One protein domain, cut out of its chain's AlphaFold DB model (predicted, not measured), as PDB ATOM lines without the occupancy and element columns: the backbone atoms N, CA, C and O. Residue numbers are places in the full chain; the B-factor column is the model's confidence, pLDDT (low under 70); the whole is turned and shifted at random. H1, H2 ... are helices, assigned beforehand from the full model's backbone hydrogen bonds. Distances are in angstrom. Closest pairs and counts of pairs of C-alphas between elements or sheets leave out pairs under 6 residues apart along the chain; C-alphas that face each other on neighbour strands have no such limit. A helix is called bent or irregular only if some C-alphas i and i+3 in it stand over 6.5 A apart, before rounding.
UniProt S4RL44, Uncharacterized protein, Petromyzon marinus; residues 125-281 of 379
ATOM      1  N   SER A 125     160.844 158.042 127.739       74.12
ATOM      2  CA  SER A 125     161.697 158.745 128.698       74.12
ATOM      3  C   SER A 125     162.929 159.372 128.041       74.12
ATOM      4  O   SER A 125     163.587 160.204 128.670       74.12
ATOM      5  N   TYR A 126     163.253 158.987 126.797       75.56
ATOM      6  CA  TYR A 126     164.464 159.395 126.073       75.56
ATOM      7  C   TYR A 126     165.732 159.173 126.906       75.56
ATOM      8  O   TYR A 126     166.634 160.010 126.952       75.56
ATOM      9  N   SER A 127     165.784 158.028 127.584       75.56
ATOM     10  CA  SER A 127     166.936 157.575 128.354       75.56
ATOM     11  C   SER A 127     167.520 156.298 127.745       75.56
ATOM     12  O   SER A 127     166.743 155.460 127.276       75.56
ATOM     13  N   PRO A 128     168.849 156.106 127.804       74.31
ATOM     14  CA  PRO A 128     169.498 154.845 127.452       74.31
ATOM     15  C   PRO A 128     168.831 153.636 128.128       74.31
ATOM     16  O   PRO A 128     168.501 153.689 129.318       74.31
ATOM     17  N   VAL A 129     168.622 152.544 127.386       76.44
ATOM     18  CA  VAL A 129     168.093 151.292 127.955       76.44
ATOM     19  C   VAL A 129     169.169 150.633 128.814       76.44
ATOM     20  O   VAL A 129     170.228 150.262 128.314       76.44
ATOM     21  N   ASN A 130     168.879 150.442 130.100       73.25
ATOM     22  CA  ASN A 130     169.748 149.716 131.021       73.25
ATOM     23  C   ASN A 130     169.323 148.247 131.086       73.25
ATOM     24  O   ASN A 130     168.196 147.947 131.472       73.25
ATOM     25  N   LEU A 131     170.232 147.345 130.728       72.06
ATOM     26  CA  LEU A 131     170.051 145.901 130.833       72.06
ATOM     27  C   LEU A 131     170.592 145.428 132.176       72.06
ATOM     28  O   LEU A 131     171.798 145.520 132.429       72.06
ATOM     29  N   ALA A 132     169.708 144.907 133.023       69.69
ATOM     30  CA  ALA A 132     170.092 144.339 134.311       69.69
ATOM     31  C   ALA A 132     170.459 142.849 134.199       69.69
ATOM     32  O   ALA A 132     171.171 142.334 135.059       69.69
ATOM     33  N   SER A 133     169.990 142.160 133.151       71.25
ATOM     34  CA  SER A 133     170.156 140.711 132.986       71.25
ATOM     35  C   SER A 133     170.386 140.270 131.536       71.25
ATOM     36  O   SER A 133     169.994 140.939 130.576       71.25
ATOM     37  N   GLU A 134     170.969 139.080 131.386       70.75
ATOM     38  CA  GLU A 134     171.160 138.408 130.095       70.75
ATOM     39  C   GLU A 134     169.826 138.045 129.417       70.75
ATOM     40  O   GLU A 134     169.709 138.102 128.195       70.75
ATOM     41  N   GLU A 135     168.780 137.775 130.200       72.38
ATOM     42  CA  GLU A 135     167.436 137.456 129.699       72.38
ATOM     43  C   GLU A 135     166.729 138.665 129.063       72.38
ATOM     44  O   GLU A 135     166.011 138.534 128.069       72.38
ATOM     45  N   GLU A 136     166.922 139.867 129.614       70.94
ATOM     46  CA  GLU A 136     166.447 141.117 129.003       70.94
ATOM     47  C   GLU A 136     167.162 141.394 127.683       70.94
ATOM     48  O   GLU A 136     166.521 141.765 126.698       70.94
ATOM     49  N   CYS A 137     168.469 141.128 127.637       66.81
ATOM     50  CA  CYS A 137     169.250 141.226 126.413       66.81
ATOM     51  C   CYS A 137     168.749 140.244 125.345       66.81
ATOM     52  O   CYS A 137     168.529 140.640 124.202       66.81
ATOM     53  N   ALA A 138     168.506 138.980 125.709       71.19
ATOM     54  CA  ALA A 138     168.010 137.965 124.782       71.19
ATOM     55  C   ALA A 138     166.637 138.337 124.195       71.19
ATOM     56  O   ALA A 138     166.427 138.222 122.987       71.19
ATOM     57  N   ARG A 139     165.716 138.851 125.023       72.75
ATOM     58  CA  ARG A 139     164.407 139.340 124.553       72.75
ATOM     59  C   ARG A 139     164.542 140.510 123.576       72.75
ATOM     60  O   ARG A 139     163.823 140.546 122.580       72.75
ATOM     61  N   LEU A 140     165.468 141.433 123.829       70.81
ATOM     62  CA  LEU A 140     165.715 142.572 122.944       70.81
ATOM     63  C   LEU A 140     166.386 142.177 121.631       70.81
ATOM     64  O   LEU A 140     166.013 142.724 120.605       70.81
ATOM     65  N   VAL A 141     167.298 141.201 121.635       69.94
ATOM     66  CA  VAL A 141     167.905 140.649 120.407       69.94
ATOM     67  C   VAL A 141     166.851 139.991 119.510       69.94
ATOM     68  O   VAL A 141     166.928 140.093 118.289       69.94
ATOM     69  N   ILE A 142     165.856 139.322 120.104       70.38
ATOM     70  CA  ILE A 142     164.739 138.732 119.351       70.38
ATOM     71  C   ILE A 142     163.840 139.828 118.765       70.38
ATOM     72  O   ILE A 142     163.397 139.717 117.624       70.38
ATOM     73  N   ALA A 143     163.557 140.874 119.544       69.56
ATOM     74  CA  ALA A 143     162.668 141.957 119.132       69.56
ATOM     75  C   ALA A 143     163.323 142.952 118.159       69.56
ATOM     76  O   ALA A 143     162.621 143.572 117.367       69.56
ATOM     77  N   PHE A 144     164.645 143.128 118.215       72.94
ATOM     78  CA  PHE A 144     165.368 144.133 117.448       72.94
ATOM     79  C   PHE A 144     166.760 143.626 117.026       72.94
ATOM     80  O   PHE A 144     167.532 143.158 117.869       72.94
ATOM     81  N   PRO A 145     167.126 143.750 115.739       68.62
ATOM     82  CA  PRO A 145     168.442 143.359 115.254       68.62
ATOM     83  C   PRO A 145     169.500 144.338 115.779       68.62
ATOM     84  O   PRO A 145     169.652 145.449 115.278       68.62
ATOM     85  N   LEU A 146     170.253 143.923 116.799       63.22
ATOM     86  CA  LEU A 146     171.388 144.680 117.337       63.22
ATOM     87  C   LEU A 146     172.593 144.539 116.396       63.22
ATOM     88  O   LEU A 146     173.550 143.826 116.689       63.22
ATOM     89  N   SER A 147     172.540 145.179 115.231       53.78
ATOM     90  CA  SER A 147     173.581 145.069 114.198       53.78
ATOM     91  C   SER A 147     174.906 145.743 114.585       53.78
ATOM     92  O   SER A 147     175.922 145.512 113.933       53.78
ATOM     93  N   SER A 148     174.911 146.582 115.621       46.50
ATOM     94  CA  SER A 148     175.973 147.560 115.880       46.50
ATOM     95  C   SER A 148     176.623 147.463 117.259       46.50
ATOM     96  O   SER A 148     177.547 148.228 117.523       46.50
ATOM     97  N   ILE A 149     176.210 146.543 118.139       47.22
ATOM     98  CA  ILE A 149     176.828 146.432 119.468       47.22
ATOM     99  C   ILE A 149     177.961 145.413 119.379       47.22
ATOM    100  O   ILE A 149     177.694 144.211 119.292       47.22
ATOM    101  N   PRO A 150     179.230 145.857 119.384       43.75
ATOM    102  CA  PRO A 150     180.362 144.960 119.298       43.75
ATOM    103  C   PRO A 150     180.446 144.215 120.621       43.75
ATOM    104  O   PRO A 150     181.091 144.683 121.552       43.75
ATOM    105  N   THR A 151     179.819 143.039 120.695       44.38
ATOM    106  CA  THR A 151     179.771 142.195 121.895       44.38
ATOM    107  C   THR A 151     179.094 142.922 123.060       44.38
ATOM    108  O   THR A 151     179.681 143.798 123.690       44.38
ATOM    109  N   VAL A 152     177.874 142.517 123.427       48.00
ATOM    110  CA  VAL A 152     177.447 142.664 124.825       48.00
ATOM    111  C   VAL A 152     178.479 141.873 125.625       48.00
ATOM    112  O   VAL A 152     178.419 140.649 125.711       48.00
ATOM    113  N   SER A 153     179.538 142.560 126.056       47.91
ATOM    114  CA  SER A 153     180.532 142.021 126.964       47.91
ATOM    115  C   SER A 153     179.743 141.464 128.138       47.91
ATOM    116  O   SER A 153     178.778 142.085 128.579       47.91
ATOM    117  N   SER A 154     180.107 140.270 128.581       51.53
ATOM    118  CA  SER A 154     179.433 139.443 129.581       51.53
ATOM    119  C   SER A 154     179.434 140.051 130.999       51.53
ATOM    120  O   SER A 154     179.633 139.343 131.982       51.53
ATOM    121  N   VAL A 155     179.278 141.371 131.118       55.62
ATOM    122  CA  VAL A 155     179.342 142.160 132.345       55.62
ATOM    123  C   VAL A 155     178.099 143.047 132.400       55.62
ATOM    124  O   VAL A 155     178.047 144.123 131.807       55.62
ATOM    125  N   PHE A 156     177.078 142.565 133.103       62.16
ATOM    126  CA  PHE A 156     175.894 143.346 133.452       62.16
ATOM    127  C   PHE A 156     176.188 144.188 134.705       62.16
ATOM    128  O   PHE A 156     176.907 143.713 135.589       62.16
ATOM    129  N   PRO A 157     175.646 145.414 134.825       61.91
ATOM    130  CA  PRO A 157     174.655 146.050 133.952       61.91
ATOM    131  C   PRO A 157     175.258 146.699 132.693       61.91
ATOM    132  O   PRO A 157     176.276 147.387 132.767       61.91
ATOM    133  N   ALA A 158     174.600 146.515 131.545       64.81
ATOM    134  CA  ALA A 158     175.003 147.100 130.263       64.81
ATOM    135  C   ALA A 158     174.003 148.182 129.829       64.81
ATOM    136  O   ALA A 158     172.798 147.951 129.851       64.81
ATOM    137  N   SER A 159     174.488 149.354 129.417       67.56
ATOM    138  CA  SER A 159     173.641 150.423 128.872       67.56
ATOM    139  C   SER A 159     173.695 150.402 127.348       67.56
ATOM    140  O   SER A 159     174.777 150.448 126.762       67.56
ATOM    141  N   LEU A 160     172.532 150.374 126.705       73.31
ATOM    142  CA  LEU A 160     172.389 150.518 125.258       73.31
ATOM    143  C   LEU A 160     172.319 151.999 124.880       73.31
ATOM    144  O   LEU A 160     171.778 152.791 125.649       73.31
ATOM    145  N   PRO A 161     172.825 152.397 123.703       72.75
ATOM    146  CA  PRO A 161     172.867 153.803 123.310       72.75
ATOM    147  C   PRO A 161     171.494 154.370 122.919       72.75
ATOM    148  O   PRO A 161     171.384 155.579 122.753       72.75
ATOM    149  N   PHE A 162     170.461 153.536 122.767       77.12
ATOM    150  CA  PHE A 162     169.117 153.929 122.334       77.12
ATOM    151  C   PHE A 162     168.065 153.759 123.439       77.12
ATOM    152  O   PHE A 162     168.282 153.036 124.415       77.12
ATOM    153  N   SER A 163     166.919 154.425 123.274       84.00
ATOM    154  CA  SER A 163     165.779 154.370 124.202       84.00
ATOM    155  C   SER A 163     164.844 153.175 123.920       84.00
ATOM    156  O   SER A 163     164.879 152.600 122.823       84.00
ATOM    157  N   PRO A 164     163.963 152.790 124.870       81.75
ATOM    158  CA  PRO A 164     163.042 151.665 124.683       81.75
ATOM    159  C   PRO A 164     162.012 151.903 123.566       81.75
ATOM    160  O   PRO A 164     161.389 150.945 123.100       81.75
ATOM    161  N   ALA A 165     161.861 153.143 123.088       85.62
ATOM    162  CA  ALA A 165     161.022 153.453 121.937       85.62
ATOM    163  C   ALA A 165     161.502 152.756 120.655       85.62
ATOM    164  O   ALA A 165     160.671 152.386 119.831       85.62
ATOM    165  N   ILE A 166     162.809 152.523 120.477       86.56
ATOM    166  CA  ILE A 166     163.339 151.965 119.222       86.56
ATOM    167  C   ILE A 166     162.898 150.513 118.978       86.56
ATOM    168  O   ILE A 166     162.277 150.261 117.938       86.56
ATOM    169  N   PRO A 167     163.098 149.563 119.914       83.94
ATOM    170  CA  PRO A 167     162.554 148.212 119.771       83.94
ATOM    171  C   PRO A 167     161.027 148.190 119.616       83.94
ATOM    172  O   PRO A 167     160.488 147.392 118.845       83.94
ATOM    173  N   ALA A 168     160.319 149.086 120.315       86.44
ATOM    174  CA  ALA A 168     158.867 149.193 120.221       86.44
ATOM    175  C   ALA A 168     158.419 149.647 118.820       86.44
ATOM    176  O   ALA A 168     157.551 149.009 118.223       86.44
ATOM    177  N   ILE A 169     159.045 150.689 118.261       89.00
ATOM    178  CA  ILE A 169     158.792 151.177 116.897       89.00
ATOM    179  C   ILE A 169     159.078 150.070 115.881       89.00
ATOM    180  O   ILE A 169     158.244 149.816 115.015       89.00
ATOM    181  N   TYR A 170     160.208 149.371 116.007       87.19
ATOM    182  CA  TYR A 170     160.561 148.280 115.098       87.19
ATOM    183  C   TYR A 170     159.521 147.148 115.125       87.19
ATOM    184  O   TYR A 170     159.057 146.707 114.072       87.19
ATOM    185  N   THR A 171     159.067 146.753 116.318       87.50
ATOM    186  CA  THR A 171     157.994 145.757 116.480       87.50
ATOM    187  C   THR A 171     156.695 146.224 115.816       87.50
ATOM    188  O   THR A 171     156.059 145.460 115.094       87.50
ATOM    189  N   GLN A 172     156.311 147.495 115.986       89.94
ATOM    190  CA  GLN A 172     155.117 148.049 115.336       89.94
ATOM    191  C   GLN A 172     155.221 148.054 113.807       89.94
ATOM    192  O   GLN A 172     154.230 147.788 113.126       89.94
ATOM    193  N   VAL A 173     156.409 148.315 113.251       90.06
ATOM    194  CA  VAL A 173     156.642 148.226 111.802       90.06
ATOM    195  C   VAL A 173     156.515 146.775 111.321       90.06
ATOM    196  O   VAL A 173     155.885 146.534 110.293       90.06
ATOM    197  N   GLN A 174     157.032 145.793 112.065       88.12
ATOM    198  CA  GLN A 174     156.835 144.378 111.724       88.12
ATOM    199  C   GLN A 174     155.355 143.978 111.750       88.12
ATOM    200  O   GLN A 174     154.887 143.306 110.828       88.12
ATOM    201  N   GLU A 175     154.602 144.410 112.762       89.94
ATOM    202  CA  GLU A 175     153.156 144.165 112.844       89.94
ATOM    203  C   GLU A 175     152.384 144.853 111.708       89.94
ATOM    204  O   GLU A 175     151.452 144.267 111.161       89.94
ATOM    205  N   PHE A 176     152.804 146.047 111.273       90.44
ATOM    206  CA  PHE A 176     152.247 146.690 110.078       90.44
ATOM    207  C   PHE A 176     152.460 145.837 108.824       90.44
ATOM    208  O   PHE A 176     151.515 145.591 108.076       90.44
ATOM    209  N   VAL A 177     153.688 145.356 108.599       88.81
ATOM    210  CA  VAL A 177     154.010 144.514 107.436       88.81
ATOM    211  C   VAL A 177     153.165 143.237 107.450       88.81
ATOM    212  O   VAL A 177     152.597 142.875 106.420       88.81
ATOM    213  N   LYS A 178     153.009 142.592 108.615       87.44
ATOM    214  CA  LYS A 178     152.127 141.424 108.780       87.44
ATOM    215  C   LYS A 178     150.659 141.762 108.503       87.44
ATOM    216  O   LYS A 178     149.986 140.989 107.831       87.44
ATOM    217  N   ALA A 179     150.162 142.911 108.960       86.75
ATOM    218  CA  ALA A 179     148.786 143.342 108.706       86.75
ATOM    219  C   ALA A 179     148.525 143.645 107.217       86.75
ATOM    220  O   ALA A 179     147.441 143.353 106.703       86.75
ATOM    221  N   CYS A 180     149.515 144.200 106.511       85.88
ATOM    222  CA  CYS A 180     149.478 144.360 105.057       85.88
ATOM    223  C   CYS A 180     149.485 143.001 104.343       85.88
ATOM    224  O   CYS A 180     148.732 142.814 103.387       85.88
ATOM    225  N   LEU A 181     150.287 142.046 104.828       85.44
ATOM    226  CA  LEU A 181     150.340 140.685 104.296       85.44
ATOM    227  C   LEU A 181     148.995 139.963 104.468       85.44
ATOM    228  O   LEU A 181     148.445 139.489 103.480       85.44
ATOM    229  N   GLN A 182     148.409 139.980 105.667       83.44
ATOM    230  CA  GLN A 182     147.094 139.385 105.948       83.44
ATOM    231  C   GLN A 182     145.980 139.973 105.073       83.44
ATOM    232  O   GLN A 182     145.066 139.277 104.646       83.44
ATOM    233  N   PHE A 183     146.042 141.268 104.753       79.69
ATOM    234  CA  PHE A 183     145.084 141.857 103.818       79.69
ATOM    235  C   PHE A 183     145.348 141.456 102.362       79.69
ATOM    236  O   PHE A 183     144.431 141.484 101.544       79.69
ATOM    237  N   SER A 184     146.579 141.090 102.018       76.56
ATOM    238  CA  SER A 184     146.941 140.641 100.673       76.56
ATOM    239  C   SER A 184     146.606 139.176 100.387       76.56
ATOM    240  O   SER A 184     146.477 138.807  99.218       76.56
ATOM    241  N   GLU A 185     146.401 138.370 101.434       74.50
ATOM    242  CA  GLU A 185     145.854 137.011 101.333       74.50
ATOM    243  C   GLU A 185     144.522 137.058 100.555       74.50
ATOM    244  O   GLU A 185     143.795 138.043 100.626       74.50
ATOM    245  N   ASP A 186     144.215 136.066  99.722       69.12
ATOM    246  CA  ASP A 186     142.993 135.997  98.888       69.12
ATOM    247  C   ASP A 186     142.843 137.019  97.739       69.12
ATOM    248  O   ASP A 186     141.869 136.960  96.992       69.12
ATOM    249  N   LEU A 187     143.798 137.935  97.522       69.62
ATOM    250  CA  LEU A 187     143.771 138.851  96.362       69.62
ATOM    251  C   LEU A 187     144.416 138.263  95.090       69.62
ATOM    252  O   LEU A 187     144.512 138.964  94.084       69.62
ATOM    253  N   HIS A 188     144.871 137.003  95.127       69.56
ATOM    254  CA  HIS A 188     145.576 136.310  94.031       69.56
ATOM    255  C   HIS A 188     146.750 137.101  93.424       69.56
ATOM    256  O   HIS A 188     147.057 136.960  92.241       69.56
ATOM    257  N   LEU A 189     147.411 137.936  94.230       73.44
ATOM    258  CA  LEU A 189     148.581 138.693  93.794       73.44
ATOM    259  C   LEU A 189     149.753 137.748  93.525       73.44
ATOM    260  O   LEU A 189     149.968 136.774  94.253       73.44
ATOM    261  N   SER A 190     150.540 138.065  92.499       79.81
ATOM    262  CA  SER A 190     151.836 137.416  92.305       79.81
ATOM    263  C   SER A 190     152.793 137.761  93.451       79.81
ATOM    264  O   SER A 190     152.678 138.808  94.093       79.81
ATOM    265  N   THR A 191     153.778 136.898  93.700       77.75
ATOM    266  CA  THR A 191     154.786 137.118  94.752       77.75
ATOM    267  C   THR A 191     155.560 138.425  94.555       77.75
ATOM    268  O   THR A 191     155.855 139.111  95.530       77.75
ATOM    269  N   THR A 192     155.805 138.817  93.302       80.56
ATOM    270  CA  THR A 192     156.465 140.078  92.937       80.56
ATOM    271  C   THR A 192     155.590 141.299  93.220       80.56
ATOM    272  O   THR A 192     156.058 142.276  93.795       80.56
ATOM    273  N   GLU A 193     154.295 141.249  92.888       80.25
ATOM    274  CA  GLU A 193     153.360 142.353  93.171       80.25
ATOM    275  C   GLU A 193     153.126 142.546  94.673       80.25
ATOM    276  O   GLU A 193     152.899 143.670  95.135       80.25
ATOM    277  N   LEU A 194     153.163 141.448  95.427       81.75
ATOM    278  CA  LEU A 194     153.051 141.449  96.877       81.75
ATOM    279  C   LEU A 194     154.301 142.067  97.520       81.75
ATOM    280  O   LEU A 194     154.162 142.964  98.350       81.75
ATOM    281  N   ASP A 195     155.504 141.680  97.090       82.31
ATOM    282  CA  ASP A 195     156.763 142.276  97.559       82.31
ATOM    283  C   ASP A 195     156.832 143.784  97.257       82.31
ATOM    284  O   ASP A 195     157.028 144.595  98.168       82.31
ATOM    285  N   ASP A 196     156.520 144.189  96.021       82.81
ATOM    286  CA  ASP A 196     156.472 145.600  95.618       82.81
ATOM    287  C   ASP A 196     155.433 146.408  96.407       82.81
ATOM    288  O   ASP A 196     155.612 147.602  96.672       82.81
ATOM    289  N   MET A 197     154.302 145.796  96.768       84.00
ATOM    290  CA  MET A 197     153.314 146.436  97.633       84.00
ATOM    291  C   MET A 197     153.859 146.639  99.042       84.00
ATOM    292  O   MET A 197     153.735 147.739  99.590       84.00
ATOM    293  N   LEU A 198     154.387 145.578  99.655       86.12
ATOM    294  CA  LEU A 198     154.855 145.619 101.037       86.12
ATOM    295  C   LEU A 198     155.983 146.641 101.175       86.12
ATOM    296  O   LEU A 198     155.950 147.465 102.086       86.12
ATOM    297  N   ARG A 199     156.914 146.689 100.218       86.44
ATOM    298  CA  ARG A 199     157.986 147.695 100.202       86.44
ATOM    299  C   ARG A 199     157.456 149.113 100.040       86.44
ATOM    300  O   ARG A 199     157.867 149.994 100.790       86.44
ATOM    301  N   ARG A 200     156.534 149.360  99.101       86.56
ATOM    302  CA  ARG A 200     155.956 150.702  98.891       86.56
ATOM    303  C   ARG A 200     155.168 151.193 100.103       86.56
ATOM    304  O   ARG A 200     155.389 152.317 100.545       86.56
ATOM    305  N   SER A 201     154.299 150.352 100.657       86.12
ATOM    306  CA  SER A 201     153.512 150.687 101.852       86.12
ATOM    307  C   SER A 201     154.404 150.907 103.076       86.12
ATOM    308  O   SER A 201     154.242 151.899 103.782       86.12
ATOM    309  N   THR A 202     155.417 150.063 103.285       89.19
ATOM    310  CA  THR A 202     156.381 150.238 104.382       89.19
ATOM    311  C   THR A 202     157.193 151.519 104.210       89.19
ATOM    312  O   THR A 202     157.297 152.304 105.147       89.19
ATOM    313  N   ASN A 203     157.694 151.806 103.005       88.94
ATOM    314  CA  ASN A 203     158.374 153.071 102.714       88.94
ATOM    315  C   ASN A 203     157.478 154.277 103.002       88.94
ATOM    316  O   ASN A 203     157.927 155.245 103.612       88.94
ATOM    317  N   GLN A 204     156.206 154.225 102.607       88.69
ATOM    318  CA  GLN A 204     155.250 155.292 102.886       88.69
ATOM    319  C   GLN A 204     155.014 155.468 104.393       88.69
ATOM    320  O   GLN A 204     154.944 156.602 104.865       88.69
ATOM    321  N   LEU A 205     154.945 154.376 105.159       90.06
ATOM    322  CA  LEU A 205     154.811 154.427 106.616       90.06
ATOM    323  C   LEU A 205     156.042 155.080 107.259       90.06
ATOM    324  O   LEU A 205     155.905 156.001 108.061       90.06
ATOM    325  N   LEU A 206     157.238 154.628 106.882       90.25
ATOM    326  CA  LEU A 206     158.495 155.118 107.446       90.25
ATOM    327  C   LEU A 206     158.734 156.595 107.105       90.25
ATOM    328  O   LEU A 206     159.091 157.376 107.980       90.25
ATOM    329  N   THR A 207     158.500 156.991 105.852       89.50
ATOM    330  CA  THR A 207     158.780 158.359 105.377       89.50
ATOM    331  C   THR A 207     157.709 159.372 105.771       89.50
ATOM    332  O   THR A 207     158.050 160.502 106.104       89.50
ATOM    333  N   ARG A 208     156.418 159.009 105.755       88.25
ATOM    334  CA  ARG A 208     155.341 159.960 106.082       88.25
ATOM    335  C   ARG A 208     154.975 159.951 107.556       88.25
ATOM    336  O   ARG A 208     154.880 161.016 108.151       88.25
ATOM    337  N   ALA A 209     154.750 158.774 108.138       88.56
ATOM    338  CA  ALA A 209     154.260 158.683 109.510       88.56
ATOM    339  C   ALA A 209     155.410 158.781 110.514       88.56
ATOM    340  O   ALA A 209     155.414 159.676 111.354       88.56
ATOM    341  N   LEU A 210     156.404 157.892 110.410       90.62
ATOM    342  CA  LEU A 210     157.480 157.827 111.397       90.62
ATOM    343  C   LEU A 210     158.433 159.026 111.284       90.62
ATOM    344  O   LEU A 210     158.611 159.741 112.265       90.62
ATOM    345  N   ALA A 211     158.996 159.297 110.101       89.75
ATOM    346  CA  ALA A 211     159.894 160.440 109.918       89.75
ATOM    347  C   ALA A 211     159.178 161.777 110.160       89.75
ATOM    348  O   ALA A 211     159.747 162.651 110.806       89.75
ATOM    349  N   GLY A 212     157.917 161.908 109.729       89.25
ATOM    350  CA  GLY A 212     157.090 163.078 110.035       89.25
ATOM    351  C   GLY A 212     156.919 163.296 111.540       89.25
ATOM    352  O   GLY A 212     157.167 164.396 112.026       89.25
ATOM    353  N   SER A 213     156.605 162.235 112.292       89.31
ATOM    354  CA  SER A 213     156.484 162.304 113.758       89.31
ATOM    355  C   SER A 213     157.815 162.655 114.432       89.31
ATOM    356  O   SER A 213     157.836 163.433 115.378       89.31
ATOM    357  N   LEU A 214     158.937 162.118 113.941       90.31
ATOM    358  CA  LEU A 214     160.278 162.423 114.455       90.31
ATOM    359  C   LEU A 214     160.681 163.880 114.187       90.31
ATOM    360  O   LEU A 214     161.253 164.526 115.062       90.31
ATOM    361  N   MET A 215     160.370 164.406 112.998       90.00
ATOM    362  CA  MET A 215     160.616 165.807 112.646       90.00
ATOM    363  C   MET A 215     159.758 166.752 113.489       90.00
ATOM    364  O   MET A 215     160.276 167.722 114.038       90.00
ATOM    365  N   GLU A 216     158.466 166.451 113.647       89.94
ATOM    366  CA  GLU A 216     157.577 167.214 114.527       89.94
ATOM    367  C   GLU A 216     158.136 167.229 115.951       89.94
ATOM    368  O   GLU A 216     158.317 168.295 116.541       89.94
ATOM    369  N   LEU A 217     158.518 166.061 116.463       87.44
ATOM    370  CA  LEU A 217     159.111 165.913 117.782       87.44
ATOM    371  C   LEU A 217     160.406 166.730 117.941       87.44
ATOM    372  O   LEU A 217     160.548 167.430 118.941       87.44
ATOM    373  N   ALA A 218     161.303 166.722 116.950       86.81
ATOM    374  CA  ALA A 218     162.532 167.520 116.965       86.81
ATOM    375  C   ALA A 218     162.261 169.031 117.113       86.81
ATOM    376  O   ALA A 218     163.010 169.731 117.794       86.81
ATOM    377  N   THR A 219     161.159 169.521 116.536       86.75
ATOM    378  CA  THR A 219     160.765 170.940 116.602       86.75
ATOM    379  C   THR A 219     159.946 171.316 117.840       86.75
ATOM    380  O   THR A 219     159.801 172.503 118.143       86.75
ATOM    381  N   ARG A 220     159.401 170.344 118.588       86.25
ATOM    382  CA  ARG A 220     158.533 170.628 119.742       86.25
ATOM    383  C   ARG A 220     159.312 171.335 120.847       86.25
ATOM    384  O   ARG A 220     160.341 170.804 121.256       86.25
ATOM    385  N   PRO A 221     158.796 172.444 121.422       77.81
ATOM    386  CA  PRO A 221     159.466 173.235 122.459       77.81
ATOM    387  C   PRO A 221     159.515 172.544 123.836       77.81
ATOM    388  O   PRO A 221     160.216 173.003 124.735       77.81
ATOM    389  N   SER A 222     158.812 171.428 124.026       79.25
ATOM    390  CA  SER A 222     158.801 170.686 125.292       79.25
ATOM    391  C   SER A 222     160.069 169.864 125.536       79.25
ATOM    392  O   SER A 222     160.401 169.610 126.689       79.25
ATOM    393  N   LEU A 223     160.789 169.460 124.482       81.81
ATOM    394  CA  LEU A 223     161.961 168.595 124.639       81.81
ATOM    395  C   LEU A 223     163.199 169.347 125.135       81.81
ATOM    396  O   LEU A 223     163.548 170.410 124.627       81.81
ATOM    397  N   GLY A 224     163.896 168.777 126.111       81.75
ATOM    398  CA  GLY A 224     165.189 169.291 126.554       81.75
ATOM    399  C   GLY A 224     166.309 169.007 125.540       81.75
ATOM    400  O   GLY A 224     166.206 168.069 124.748       81.75
ATOM    401  N   PRO A 225     167.432 169.747 125.594       80.62
ATOM    402  CA  PRO A 225     168.577 169.509 124.714       80.62
ATOM    403  C   PRO A 225     169.139 168.082 124.837       80.62
ATOM    404  O   PRO A 225     169.484 167.486 123.824       80.62
ATOM    405  N   LEU A 226     169.156 167.486 126.039       79.19
ATOM    406  CA  LEU A 226     169.589 166.092 126.228       79.19
ATOM    407  C   LEU A 226     168.671 165.093 125.507       79.19
ATOM    408  O   LEU A 226     169.149 164.137 124.904       79.19
ATOM    409  N   GLN A 227     167.356 165.327 125.544       84.62
ATOM    410  CA  GLN A 227     166.375 164.453 124.898       84.62
ATOM    411  C   GLN A 227     166.496 164.526 123.372       84.62
ATOM    412  O   GLN A 227     166.371 163.508 122.703       84.62
ATOM    413  N   LEU A 228     166.817 165.701 122.820       85.38
ATOM    414  CA  LEU A 228     167.092 165.866 121.389       85.38
ATOM    415  C   LEU A 228     168.386 165.162 120.952       85.38
ATOM    416  O   LEU A 228     168.431 164.577 119.869       85.38
ATOM    417  N   VAL A 229     169.422 165.159 121.797       82.75
ATOM    418  CA  VAL A 229     170.631 164.359 121.544       82.75
ATOM    419  C   VAL A 229     170.291 162.871 121.507       82.75
ATOM    420  O   VAL A 229     170.670 162.185 120.558       82.75
ATOM    421  N   GLN A 230     169.526 162.381 122.485       83.00
ATOM    422  CA  GLN A 230     169.082 160.988 122.503       83.00
ATOM    423  C   GLN A 230     168.193 160.652 121.296       83.00
ATOM    424  O   GLN A 230     168.329 159.579 120.715       83.00
ATOM    425  N   LEU A 231     167.326 161.576 120.873       87.00
ATOM    426  CA  LEU A 231     166.519 161.442 119.664       87.00
ATOM    427  C   LEU A 231     167.398 161.277 118.414       87.00
ATOM    428  O   LEU A 231     167.126 160.395 117.605       87.00
ATOM    429  N   SER A 232     168.468 162.064 118.265       85.19
ATOM    430  CA  SER A 232     169.413 161.913 117.146       85.19
ATOM    431  C   SER A 232     170.047 160.515 117.114       85.19
ATOM    432  O   SER A 232     170.111 159.882 116.056       85.19
ATOM    433  N   VAL A 233     170.439 159.987 118.279       83.00
ATOM    434  CA  VAL A 233     170.979 158.621 118.403       83.00
ATOM    435  C   VAL A 233     169.922 157.579 118.032       83.00
ATOM    436  O   VAL A 233     170.183 156.702 117.214       83.00
ATOM    437  N   ASN A 234     168.710 157.724 118.565       86.62
ATOM    438  CA  ASN A 234     167.562 156.871 118.268       86.62
ATOM    439  C   ASN A 234     167.259 156.817 116.756       86.62
ATOM    440  O   ASN A 234     167.075 155.733 116.203       86.62
ATOM    441  N   ILE A 235     167.257 157.965 116.067       87.75
ATOM    442  CA  ILE A 235     167.058 158.030 114.609       87.75
ATOM    443  C   ILE A 235     168.202 157.319 113.871       87.75
ATOM    444  O   ILE A 235     167.952 156.591 112.912       87.75
ATOM    445  N   GLY A 236     169.445 157.480 114.333       85.19
ATOM    446  CA  GLY A 236     170.602 156.785 113.768       85.19
ATOM    447  C   GLY A 236     170.545 155.259 113.919       85.19
ATOM    448  O   GLY A 236     170.983 154.542 113.021       85.19
ATOM    449  N   GLU A 237     169.989 154.745 115.015       83.19
ATOM    450  CA  GLU A 237     169.781 153.301 115.200       83.19
ATOM    451  C   GLU A 237     168.613 152.774 114.354       83.19
ATOM    452  O   GLU A 237     168.708 151.694 113.768       83.19
ATOM    453  N   LEU A 238     167.538 153.556 114.191       85.19
ATOM    454  CA  LEU A 238     166.463 153.215 113.252       85.19
ATOM    455  C   LEU A 238     166.978 153.123 111.813       85.19
ATOM    456  O   LEU A 238     166.632 152.177 111.107       85.19
ATOM    457  N   GLU A 239     167.834 154.055 111.396       85.25
ATOM    458  CA  GLU A 239     168.479 154.033 110.081       85.25
ATOM    459  C   GLU A 239     169.308 152.755 109.874       85.25
ATOM    460  O   GLU A 239     169.181 152.098 108.838       85.25
ATOM    461  N   GLN A 240     170.089 152.349 110.879       82.12
ATOM    462  CA  GLN A 240     170.887 151.116 110.841       82.12
ATOM    463  C   GLN A 240     170.035 149.839 110.807       82.12
ATOM    464  O   GLN A 240     170.496 148.825 110.291       82.12
ATOM    465  N   SER A 241     168.797 149.882 111.310       82.75
ATOM    466  CA  SER A 241     167.875 148.736 111.306       82.75
ATOM    467  C   SER A 241     167.139 148.517 109.971       82.75
ATOM    468  O   SER A 241     166.552 147.452 109.753       82.75
ATOM    469  N   LEU A 242     167.178 149.486 109.045       83.44
ATOM    470  CA  LEU A 242     166.485 149.411 107.748       83.44
ATOM    471  C   LEU A 242     166.890 148.205 106.873       83.44
ATOM    472  O   LEU A 242     166.000 147.602 106.261       83.44
ATOM    473  N   PRO A 243     168.174 147.798 106.786       82.88
ATOM    474  CA  PRO A 243     168.562 146.593 106.053       82.88
ATOM    475  C   PRO A 243     167.909 145.332 106.628       82.88
ATOM    476  O   PRO A 243     167.344 144.542 105.881       82.88
ATOM    477  N   SER A 244     167.867 145.188 107.954       81.94
ATOM    478  CA  SER A 244     167.220 144.038 108.596       81.94
ATOM    479  C   SER A 244     165.708 144.007 108.373       81.94
ATOM    480  O   SER A 244     165.128 142.934 108.212       81.94
ATOM    481  N   LEU A 245     165.061 145.174 108.291       82.50
ATOM    482  CA  LEU A 245     163.655 145.258 107.894       82.50
ATOM    483  C   LEU A 245     163.450 144.863 106.421       82.50
ATOM    484  O   LEU A 245     162.453 144.228 106.075       82.50
ATOM    485  N   THR A 246     164.403 145.206 105.554       82.00
ATOM    486  CA  THR A 246     164.404 144.802 104.140       82.00
ATOM    487  C   THR A 246     164.502 143.280 104.014       82.00
ATOM    488  O   THR A 246     163.729 142.686 103.257       82.00
ATOM    489  N   ASP A 247     165.386 142.656 104.797       82.44
ATOM    490  CA  ASP A 247     165.543 141.201 104.871       82.44
ATOM    491  C   ASP A 247     164.293 140.522 105.444       82.44
ATOM    492  O   ASP A 247     163.873 139.480 104.945       82.44
ATOM    493  N   PHE A 248     163.646 141.133 106.443       83.19
ATOM    494  CA  PHE A 248     162.385 140.643 107.003       83.19
ATOM    495  C   PHE A 248     161.263 140.596 105.955       83.19
ATOM    496  O   PHE A 248     160.582 139.579 105.837       83.19
ATOM    497  N   ILE A 249     161.097 141.656 105.152       83.94
ATOM    498  CA  ILE A 249     160.107 141.678 104.061       83.94
ATOM    499  C   ILE A 249     160.435 140.594 103.025       83.94
ATOM    500  O   ILE A 249     159.558 139.817 102.661       83.94
ATOM    501  N   SER A 250     161.702 140.490 102.612       83.25
ATOM    502  CA  SER A 250     162.169 139.448 101.686       83.25
ATOM    503  C   SER A 250     161.936 138.025 102.209       83.25
ATOM    504  O   SER A 250     161.559 137.136 101.447       83.25
ATOM    505  N   GLY A 251     162.124 137.801 103.512       82.62
ATOM    506  CA  GLY A 251     161.855 136.520 104.162       82.62
ATOM    507  C   GLY A 251     160.372 136.144 104.157       82.62
ATOM    508  O   GLY A 251     160.046 134.972 103.988       82.62
ATOM    509  N   LEU A 252     159.473 137.126 104.285       81.12
ATOM    510  CA  LEU A 252     158.025 136.903 104.212       81.12
ATOM    511  C   LEU A 252     157.541 136.605 102.788       81.12
ATOM    512  O   LEU A 252     156.634 135.797 102.612       81.12
ATOM    513  N   THR A 253     158.131 137.241 101.773       76.31
ATOM    514  CA  THR A 253     157.726 137.062 100.367       76.31
ATOM    515  C   THR A 253     158.431 135.897  99.672       76.31
ATOM    516  O   THR A 253     158.036 135.503  98.574       76.31
ATOM    517  N   GLY A 254     159.470 135.331 100.294       70.25
ATOM    518  CA  GLY A 254     160.299 134.274  99.712       70.25
ATOM    519  C   GLY A 254     161.178 134.755  98.552       70.25
ATOM    520  O   GLY A 254     161.786 133.934  97.862       70.25
ATOM    521  N   MET A 255     161.258 136.070  98.319       65.62
ATOM    522  CA  MET A 255     162.104 136.663  97.289       65.62
ATOM    523  C   MET A 255     163.496 136.948  97.852       65.62
ATOM    524  O   MET A 255     163.667 137.771  98.754       65.62
ATOM    525  N   ALA A 256     164.514 136.289  97.291       55.16
ATOM    526  CA  ALA A 256     165.903 136.590  97.614       55.16
ATOM    527  C   ALA A 256     166.225 138.061  97.290       55.16
ATOM    528  O   ALA A 256     165.813 138.586  96.257       55.16
ATOM    529  N   THR A 257     167.030 138.701  98.139       53.22
ATOM    530  CA  THR A 257     167.548 140.074  97.971       53.22
ATOM    531  C   THR A 257     168.460 140.251  96.745       53.22
ATOM    532  O   THR A 257     168.921 141.353  96.452       53.22
ATOM    533  N   SER A 258     168.694 139.180  95.985       44.28
ATOM    534  CA  SER A 258     169.561 139.143  94.812       44.28
ATOM    535  C   SER A 258     168.803 139.451  93.521       44.28
ATOM    536  O   SER A 258     168.536 138.549  92.732       44.28
ATOM    537  N   ALA A 259     168.505 140.724  93.271       37.84
ATOM    538  CA  ALA A 259     168.430 141.266  91.915       37.84
ATOM    539  C   ALA A 259     168.424 142.797  91.965       37.84
ATOM    540  O   ALA A 259     167.634 143.425  92.662       37.84
ATOM    541  N   THR A 260     169.310 143.372  91.169       42.38
ATOM    542  CA  THR A 260     169.662 144.773  90.890       42.38
ATOM    543  C   THR A 260     168.519 145.765  90.587       42.38
ATOM    544  O   THR A 260     168.795 146.879  90.153       42.38
ATOM    545  N   HIS A 261     167.254 145.415  90.836       42.72
ATOM    546  CA  HIS A 261     166.077 146.249  90.567       42.72
ATOM    547  C   HIS A 261     165.051 146.337  91.711       42.72
ATOM    548  O   HIS A 261     164.053 147.038  91.550       42.72
ATOM    549  N   ASN A 262     165.279 145.706  92.868       43.88
ATOM    550  CA  ASN A 262     164.332 145.810  93.981       43.88
ATOM    551  C   ASN A 262     164.384 147.207  94.612       43.88
ATOM    552  O   ASN A 262     165.454 147.711  94.958       43.88
ATOM    553  N   THR A 263     163.219 147.832  94.777       50.62
ATOM    554  CA  THR A 263     163.068 149.123  95.448       50.62
ATOM    555  C   THR A 263     163.559 149.017  96.895       50.62
ATOM    556  O   THR A 263     162.830 148.545  97.770       50.62
ATOM    557  N   LEU A 264     164.812 149.403  97.146       61.00
ATOM    558  CA  LEU A 264     165.381 149.503  98.490       61.00
ATOM    559  C   LEU A 264     164.503 150.406  99.368       61.00
ATOM    560  O   LEU A 264     163.766 151.258  98.868       61.00
ATOM    561  N   LEU A 265     164.557 150.223 100.689       65.44
ATOM    562  CA  LEU A 265     163.894 151.162 101.587       65.44
ATOM    563  C   LEU A 265     164.603 152.522 101.496       65.44
ATOM    564  O   LEU A 265     165.716 152.684 101.986       65.44
ATOM    565  N   TYR A 266     163.958 153.508 100.871       71.69
ATOM    566  CA  TYR A 266     164.514 154.858 100.683       71.69
ATOM    567  C   TYR A 266     164.351 155.746 101.925       71.69
ATOM    568  O   TYR A 266     164.695 156.925 101.903       71.69
ATOM    569  N   ALA A 267     163.824 155.193 103.019       77.69
ATOM    570  CA  ALA A 267     163.609 155.917 104.267       77.69
ATOM    571  C   ALA A 267     164.909 156.433 104.913       77.69
ATOM    572  O   ALA A 267     164.838 157.343 105.734       77.69
ATOM    573  N   SER A 268     166.082 155.905 104.533       81.69
ATOM    574  CA  SER A 268     167.384 156.363 105.051       81.69
ATOM    575  C   SER A 268     167.616 157.851 104.787       81.69
ATOM    576  O   SER A 268     167.996 158.568 105.708       81.69
ATOM    577  N   ASP A 269     167.304 158.359 103.588       84.06
ATOM    578  CA  ASP A 269     167.488 159.784 103.292       84.06
ATOM    579  C   ASP A 269     166.571 160.655 104.166       84.06
ATOM    580  O   ASP A 269     167.022 161.639 104.751       84.06
ATOM    581  N   THR A 270     165.309 160.249 104.338       86.81
ATOM    582  CA  THR A 270     164.334 160.980 105.164       86.81
ATOM    583  C   THR A 270     164.678 160.926 106.654       86.81
ATOM    584  O   THR A 270     164.500 161.914 107.366       86.81
ATOM    585  N   PHE A 271     165.203 159.802 107.147       87.81
ATOM    586  CA  PHE A 271     165.708 159.696 108.519       87.81
ATOM    587  C   PHE A 271     166.972 160.516 108.725       87.81
ATOM    588  O   PHE A 271     167.100 161.167 109.759       87.81
ATOM    589  N   ARG A 272     167.868 160.573 107.738       86.81
ATOM    590  CA  ARG A 272     169.039 161.448 107.791       86.81
ATOM    591  C   ARG A 272     168.634 162.919 107.864       86.81
ATOM    592  O   ARG A 272     169.249 163.672 108.615       86.81
ATOM    593  N   ASP A 273     167.591 163.321 107.146       89.62
ATOM    594  CA  ASP A 273     167.051 164.680 107.229       89.62
ATOM    595  C   ASP A 273     166.391 164.952 108.591       89.62
ATOM    596  O   ASP A 273     166.666 165.980 109.210       89.62
ATOM    597  N   ALA A 274     165.606 164.007 109.124       89.19
ATOM    598  CA  ALA A 274     165.038 164.117 110.472       89.19
ATOM    599  C   ALA A 274     166.126 164.200 111.558       89.19
ATOM    600  O   ALA A 274     166.014 164.975 112.508       89.19
ATOM    601  N   ARG A 275     167.210 163.435 111.399       88.88
ATOM    602  CA  ARG A 275     168.371 163.457 112.290       88.88
ATOM    603  C   ARG A 275     169.083 164.804 112.252       88.88
ATOM    604  O   ARG A 275     169.369 165.353 113.311       88.88
ATOM    605  N   ARG A 276     169.333 165.354 111.059       88.19
ATOM    606  CA  ARG A 276     169.919 166.697 110.901       88.19
ATOM    607  C   ARG A 276     169.057 167.761 111.571       88.19
ATOM    608  O   ARG A 276     169.585 168.584 112.304       88.19
ATOM    609  N   LEU A 277     167.739 167.691 111.395       90.06
ATOM    610  CA  LEU A 277     166.813 168.615 112.045       90.06
ATOM    611  C   LEU A 277     166.882 168.516 113.579       90.06
ATOM    612  O   LEU A 277     166.873 169.539 114.264       90.06
ATOM    613  N   ALA A 278     166.983 167.303 114.131       88.25
ATOM    614  CA  ALA A 278     167.188 167.107 115.566       88.25
ATOM    615  C   ALA A 278     168.526 167.706 116.035       88.25
ATOM    616  O   ALA A 278     168.568 168.384 117.059       88.25
ATOM    617  N   GLU A 279     169.601 167.510 115.270       86.31
ATOM    618  CA  GLU A 279     170.937 168.055 115.541       86.31
ATOM    619  C   GLU A 279     170.969 169.597 115.501       86.31
ATOM    620  O   GLU A 279     171.517 170.220 116.410       86.31
ATOM    621  N   GLU A 280     170.326 170.224 114.515       87.31
ATOM    622  CA  GLU A 280     170.161 171.687 114.428       87.31
ATOM    623  C   GLU A 280     169.299 172.233 115.575       87.31
ATOM    624  O   GLU A 280     169.590 173.280 116.162       87.31
ATOM    625  N   SER A 281     168.260 171.488 115.960       87.38
ATOM    626  CA  SER A 281     167.406 171.848 117.093       87.38
ATOM    627  C   SER A 281     168.183 171.823 118.413       87.38
ATOM    628  O   SER A 281     167.957 172.689 119.254       87.38
TER     629      SER A 281
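This is residues 125 to 281 of the 379 residues of an uncharacterized protein of Petromyzon marinus (UniProt S4RL44). A bundle of helices is built along the long helix H3: H2 and arm H4b of the bent helix H4 pack on its first part, while H5 runs beside its later part, with arm H4a packed on H5. H1 and the loops near it make a small lobe off the first residues of H2. The printed part has 157 residues with five named helices, H1 to H5 in chain order, and no named strand; its class is all helix. It is compact, with a radius of gyration of the C-alphas of 17.0 A and spans of 49 by 38 by 28 A.

H3, residues 191 to 219, touches H5, residues 267 to 281, at a shallow tilt of 4 degrees, the same way; their closest C-alphas, of Ala 218 and Ala 278, are 4.9 A apart. H4, residues 225 to 253, was assigned as one helix by its hydrogen bonds but is bent, with C-alphas 240 and 243 7.0 A apart; its arms H4a, residues 225 to 240, and H4b, residues 243 to 253, stand at a steep tilt of 44 degrees. H5 touches H4a, opposite ways, closest at the C-alphas of Ser 232 and Arg 275, 5.2 A. H3 touches H4b with residues 191 to 199 alone, closest at the C-alphas of Asp 195 and Thr 253, 6.0 A. H2, residues 165 to 184, forms a hairpin with H3; the C-alphas of Val 177 and Leu 198 are closest, 6.5 A. H1, residues 134 to 143, touches H2, closest at the C-alphas of Ala 143 and Pro 167, 6.3 A. Every O i to N i+4 pair is within hydrogen-bond range in H1, H2, H4a, H4b and H5, and 22 of 25 in H3.

H3 measures 40.7 A from C-alpha 191 at (154.786, 137.118, 94.752) to C-alpha 219; H2 measures 28.5 A and H4a 23.2 A. H5 ends at C-alpha 281, (167.406, 171.848, 117.093).

The printed part has no cut. The links H1 to H2 and H4 to H5 are long. Confidence is low, under 70, in 33 residues, among them 145 to 159 and 255 to 265.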